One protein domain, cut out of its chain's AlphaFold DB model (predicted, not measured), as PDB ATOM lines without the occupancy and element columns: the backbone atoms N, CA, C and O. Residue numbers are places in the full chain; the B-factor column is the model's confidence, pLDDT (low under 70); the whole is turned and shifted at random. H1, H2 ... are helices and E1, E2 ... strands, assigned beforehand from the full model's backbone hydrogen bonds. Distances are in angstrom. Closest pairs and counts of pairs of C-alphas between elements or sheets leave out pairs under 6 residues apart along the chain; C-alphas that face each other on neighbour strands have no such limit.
ATOM      1  N   MET A  12       3.068 -18.553  -4.378       87.00
ATOM      2  CA  MET A  12       3.933 -17.694  -5.185       87.00
ATOM      3  C   MET A  12       5.204 -17.291  -4.432       87.00
ATOM      4  O   MET A  12       5.162 -17.021  -3.232       87.00
ATOM      5  N   VAL A  13       6.323 -17.189  -5.150       86.50
ATOM      6  CA  VAL A  13       7.602 -16.673  -4.649       86.50
ATOM      7  C   VAL A  13       8.125 -15.601  -5.598       86.50
ATOM      8  O   VAL A  13       8.334 -15.868  -6.778       86.50
ATOM      9  N   ALA A  14       8.390 -14.406  -5.070       85.88
ATOM     10  CA  ALA A  14       9.144 -13.368  -5.766       85.88
ATOM     11  C   ALA A  14      10.584 -13.330  -5.231       85.88
ATOM     12  O   ALA A  14      10.795 -13.251  -4.018       85.88
ATOM     13  N   THR A  15      11.586 -13.403  -6.106       85.88
ATOM     14  CA  THR A  15      12.999 -13.504  -5.714       85.88
ATOM     15  C   THR A  15      13.917 -12.664  -6.596       85.88
ATOM     16  O   THR A  15      13.728 -12.528  -7.797       85.88
ATOM     17  N   LYS A  16      14.986 -12.139  -5.987       85.44
ATOM     18  CA  LYS A  16      16.050 -11.399  -6.684       85.44
ATOM     19  C   LYS A  16      17.060 -12.292  -7.419       85.44
ATOM     20  O   LYS A  16      18.001 -11.781  -8.020       85.44
ATOM     21  N   ARG A  17      16.938 -13.615  -7.287       88.88
ATOM     22  CA  ARG A  17      17.840 -14.609  -7.887       88.88
ATOM     23  C   ARG A  17      17.090 -15.385  -8.955       88.88
ATOM     24  O   ARG A  17      15.977 -15.812  -8.669       88.88
ATOM     25  N   ALA A  18      17.715 -15.599 -10.109       90.56
ATOM     26  CA  ALA A  18      17.207 -16.513 -11.126       90.56
ATOM     27  C   ALA A  18      17.001 -17.913 -10.527       90.56
ATOM     28  O   ALA A  18      17.835 -18.386  -9.745       90.56
ATOM     29  N   VAL A  19      15.884 -18.560 -10.863       91.38
ATOM     30  CA  VAL A  19      15.538 -19.893 -10.353       91.38
ATOM     31  C   VAL A  19      15.566 -20.900 -11.503       91.38
ATOM     32  O   VAL A  19      14.654 -20.920 -12.334       91.38
ATOM     33  N   PRO A  20      16.570 -21.797 -11.543       91.50
ATOM     34  CA  PRO A  20      16.620 -22.856 -12.542       91.50
ATOM     35  C   PRO A  20      15.374 -23.744 -12.481       91.50
ATOM     36  O   PRO A  20      14.908 -24.122 -11.401       91.50
ATOM     37  N   GLY A  21      14.826 -24.083 -13.651       90.56
ATOM     38  CA  GLY A  21      13.663 -24.967 -13.753       90.56
ATOM     39  C   GLY A  21      12.401 -24.412 -13.086       90.56
ATOM     40  O   GLY A  21      11.560 -25.186 -12.646       90.56
ATOM     41  N   LYS A  22      12.226 -23.088 -12.986       89.94
ATOM     42  CA  LYS A  22      11.074 -22.499 -12.280       89.94
ATOM     43  C   LYS A  22       9.697 -22.995 -12.746       89.94
ATOM     44  O   LYS A  22       8.786 -23.096 -11.935       89.94
ATOM     45  N   ARG A  23       9.561 -23.384 -14.022       86.69
ATOM     46  CA  ARG A  23       8.316 -23.940 -14.593       86.69
ATOM     47  C   ARG A  23       7.954 -25.329 -14.053       86.69
ATOM     48  O   ARG A  23       6.825 -25.759 -14.241       86.69
ATOM     49  N   THR A  24       8.888 -26.026 -13.404       89.69
ATOM     50  CA  THR A  24       8.650 -27.340 -12.788       89.69
ATOM     51  C   THR A  24       8.306 -27.240 -11.302       89.69
ATOM     52  O   THR A  24       8.133 -28.263 -10.641       89.69
ATOM     53  N   LYS A  25       8.247 -26.025 -10.736       87.62
ATOM     54  CA  LYS A  25       7.856 -25.811  -9.339       87.62
ATOM     55  C   LYS A  25       6.336 -25.884  -9.204       87.62
ATOM     56  O   LYS A  25       5.597 -25.478 -10.092       87.62
ATOM     57  N   ASN A  26       5.877 -26.339  -8.041       88.00
ATOM     58  CA  ASN A  26       4.449 -26.427  -7.707       88.00
ATOM     59  C   ASN A  26       3.824 -25.065  -7.334       88.00
ATOM     60  O   ASN A  26       2.710 -25.027  -6.822       88.00
ATOM     61  N   TYR A  27       4.553 -23.966  -7.537       88.19
ATOM     62  CA  TYR A  27       4.172 -22.601  -7.191       88.19
ATOM     63  C   TYR A  27       4.697 -21.632  -8.245       88.19
ATOM     64  O   TYR A  27       5.678 -21.922  -8.934       88.19
ATOM     65  N   VAL A  28       4.060 -20.468  -8.357       88.94
ATOM     66  CA  VAL A  28       4.483 -19.431  -9.302       88.94
ATOM     67  C   VAL A  28       5.780 -18.797  -8.810       88.94
ATOM     68  O   VAL A  28       5.904 -18.443  -7.639       88.94
ATOM     69  N   VAL A  29       6.755 -18.638  -9.699       89.75
ATOM     70  CA  VAL A  29       8.016 -17.960  -9.388       89.75
ATOM     71  C   VAL A  29       8.146 -16.744 -10.282       89.75
ATOM     72  O   VAL A  29       8.164 -16.892 -11.502       89.75
ATOM     73  N   TYR A  30       8.278 -15.579  -9.657       88.69
ATOM     74  CA  TYR A  30       8.764 -14.366 -10.297       88.69
ATOM     75  C   TYR A  30      10.211 -14.163  -9.874       88.69
ATOM     76  O   TYR A  30      10.496 -13.906  -8.700       88.69
ATOM     77  N   ASP A  31      11.138 -14.329 -10.806       89.62
ATOM     78  CA  ASP A  31      12.559 -14.139 -10.544       89.62
ATOM     79  C   ASP A  31      13.132 -12.930 -11.282       89.62
ATOM     80  O   ASP A  31      12.428 -12.184 -11.959       89.62
ATOM     81  N   ARG A  32      14.442 -12.721 -11.125       87.56
ATOM     82  CA  ARG A  32      15.159 -11.625 -11.776       87.56
ATOM     83  C   ARG A  32      14.944 -11.597 -13.293       87.56
ATOM     84  O   ARG A  32      14.823 -10.504 -13.837       87.56
ATOM     85  N   ASP A  33      14.882 -12.754 -13.944       89.50
ATOM     86  CA  ASP A  33      14.848 -12.866 -15.407       89.50
ATOM     87  C   ASP A  33      13.436 -12.627 -15.970       89.50
ATOM     88  O   ASP A  33      13.255 -12.386 -17.166       89.50
ATOM     89  N   ASP A  34      12.413 -12.668 -15.109       88.38
ATOM     90  CA  ASP A  34      11.075 -12.186 -15.457       88.38
ATOM     91  C   ASP A  34      11.016 -10.660 -15.479       88.38
ATOM     92  O   ASP A  34      10.293 -10.096 -16.297       88.38
ATOM     93  N   VAL A  35      11.774 -10.000 -14.598       86.44
ATOM     94  CA  VAL A  35      11.727  -8.544 -14.391       86.44
ATOM     95  C   VAL A  35      12.725  -7.802 -15.270       86.44
ATOM     96  O   VAL A  35      12.408  -6.711 -15.737       86.44
ATOM     97  N   TYR A  36      13.900  -8.377 -15.527       87.69
ATOM     98  CA  TYR A  36      14.994  -7.728 -16.246       87.69
ATOM     99  C   TYR A  36      15.456  -8.542 -17.452       87.69
ATOM    100  O   TYR A  36      15.505  -9.771 -17.426       87.69
ATOM    101  N   ASN A  37      15.863  -7.834 -18.499       88.81
ATOM    102  CA  ASN A  37      16.596  -8.408 -19.619       88.81
ATOM    103  C   ASN A  37      18.045  -8.729 -19.211       88.81
ATOM    104  O   ASN A  37      18.562  -8.225 -18.212       88.81
ATOM    105  N   ALA A  38      18.742  -9.524 -20.028       87.56
ATOM    106  CA  ALA A  38      20.145  -9.876 -19.788       87.56
ATOM    107  C   ALA A  38      21.082  -8.650 -19.731       87.56
ATOM    108  O   ALA A  38      22.084  -8.672 -19.022       87.56
ATOM    109  N   ASN A  39      20.733  -7.566 -20.433       85.19
ATOM    110  CA  ASN A  39      21.445  -6.283 -20.407       85.19
ATOM    111  C   ASN A  39      21.088  -5.397 -19.189       85.19
ATOM    112  O   ASN A  39      21.609  -4.292 -19.070       85.19
ATOM    113  N   GLY A  40      20.198  -5.853 -18.303       82.19
ATOM    114  CA  GLY A  40      19.796  -5.147 -17.087       82.19
ATOM    115  C   GLY A  40      18.661  -4.130 -17.240       82.19
ATOM    116  O   GLY A  40      18.261  -3.568 -16.226       82.19
ATOM    117  N   THR A  41      18.119  -3.903 -18.442       86.12
ATOM    118  CA  THR A  41      16.927  -3.050 -18.616       86.12
ATOM    119  C   THR A  41      15.675  -3.760 -18.110       86.12
ATOM    120  O   THR A  41      15.600  -4.996 -18.142       86.12
ATOM    121  N   ILE A  42      14.661  -3.007 -17.695       86.50
ATOM    122  CA  ILE A  42      13.396  -3.587 -17.244       86.50
ATOM    123  C   ILE A  42      12.634  -4.239 -18.408       86.50
ATOM    124  O   ILE A  42      12.532  -3.701 -19.509       86.50
ATOM    125  N   LYS A  43      12.101  -5.434 -18.161       88.44
ATOM    126  CA  LYS A  43      11.232  -6.186 -19.073       88.44
ATOM    127  C   LYS A  43       9.757  -5.993 -18.723       88.44
ATOM    128  O   LYS A  43       8.922  -5.880 -19.614       88.44
ATOM    129  N   THR A  44       9.430  -5.949 -17.430       85.06
ATOM    130  CA  THR A  44       8.087  -5.620 -16.931       85.06
ATOM    131  C   THR A  44       8.162  -4.826 -15.631       85.06
ATOM    132  O   THR A  44       8.891  -5.188 -14.712       85.06
ATOM    133  N   GLY A  45       7.372  -3.753 -15.546       78.00
ATOM    134  CA  GLY A  45       7.201  -2.953 -14.328       78.00
ATOM    135  C   GLY A  45       6.130  -3.486 -13.373       78.00
ATOM    136  O   GLY A  45       5.868  -2.864 -12.350       78.00
ATOM    137  N   LEU A  46       5.482  -4.609 -13.702       80.56
ATOM    138  CA  LEU A  46       4.341  -5.128 -12.937       80.56
ATOM    139  C   LEU A  46       4.754  -6.059 -11.795       80.56
ATOM    140  O   LEU A  46       4.078  -6.119 -10.774       80.56
ATOM    141  N   ASN A  47       5.870  -6.769 -11.956       78.00
ATOM    142  CA  ASN A  47       6.373  -7.722 -10.973       78.00
ATOM    143  C   ASN A  47       7.744  -7.238 -10.507       78.00
ATOM    144  O   ASN A  47       8.691  -7.256 -11.282       78.00
ATOM    145  N   TYR A  48       7.866  -6.786  -9.262       74.56
ATOM    146  CA  TYR A  48       9.127  -6.275  -8.721       74.56
ATOM    147  C   TYR A  48       9.302  -6.668  -7.258       74.56
ATOM    148  O   TYR A  48       8.346  -6.948  -6.534       74.56
ATOM    149  N   VAL A  49      10.559  -6.701  -6.810       75.94
ATOM    150  CA  VAL A  49      10.871  -6.954  -5.403       75.94
ATOM    151  C   VAL A  49      10.454  -5.732  -4.592       75.94
ATOM    152  O   VAL A  49      10.940  -4.626  -4.816       75.94
ATOM    153  N   ASN A  50       9.564  -5.937  -3.631       78.75
ATOM    154  CA  ASN A  50       9.092  -4.883  -2.749       78.75
ATOM    155  C   ASN A  50      10.084  -4.601  -1.609       78.75
ATOM    156  O   ASN A  50      10.670  -5.512  -1.016       78.75
ATOM    157  N   LEU A  51      10.232  -3.321  -1.261       85.38
ATOM    158  CA  LEU A  51      10.992  -2.897  -0.089       85.38
ATOM    159  C   LEU A  51      10.195  -3.222   1.182       85.38
ATOM    160  O   LEU A  51       9.116  -2.682   1.398       85.38
ATOM    161  N   LYS A  52      10.739  -4.090   2.044       87.00
ATOM    162  CA  LYS A  52      10.106  -4.486   3.321       87.00
ATOM    163  C   LYS A  52      10.625  -3.723   4.545       87.00
ATOM    164  O   LYS A  52      10.208  -4.014   5.656       87.00
ATOM    165  N   LYS A  53      11.540  -2.767   4.353       90.31
ATOM    166  CA  LYS A  53      12.238  -2.047   5.435       90.31
ATOM    167  C   LYS A  53      11.289  -1.346   6.412       90.31
ATOM    168  O   LYS A  53      11.558  -1.340   7.603       90.31
TER     169      LYS A  53
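This is residues 12 to 53 of the 200 residues of the protein "RagB/SusD family nutrient uptake outer membrane protein" of Hymenobacter gummosus (UniProt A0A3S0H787). With little regular structure, the domain is mostly loops: two very short strands, E1 and E2, side by side, a single helical turn, H1, just after E2, and a long closing stretch, residues 36 to 53. The printed part has 42 residues, only 10 in named elements, in the order E1, E2, H1; the sheet, E1 then E2, is parallel and the class is mixed. It is only just compact, close to loose, with a radius of gyration of the C-alphas of 10.6 A and spans of 28 by 27 by 16 A.

E1, residues 12 to 14, and E2, residues 28 to 30, are parallel neighbours at 11 degrees. C-alphas 12 and 28 face each other at 4.5 A; N 13 and O 28 are within hydrogen-bond range at 2.8 A. H1, residues 32 to 35, is apart from E1. H1 is too short for an O i to N i+4 pair; its one O i to N i+3 pair is within range.

E1 begins at C-alpha 12 (3.933, -17.694, -5.185) and measures 6.8 A, E2 6.7 A. H1, 5.3 A, ends at C-alpha 35 (11.727, -8.544, -14.391).

The C-alphas of Thr 24 and Lys 53, the two farthest apart, are 31.4 A apart. The link from E1 to E2 is long, that from E2 to H1 tight. The printed part has no cut, and no printed residue is under 70 in pLDDT.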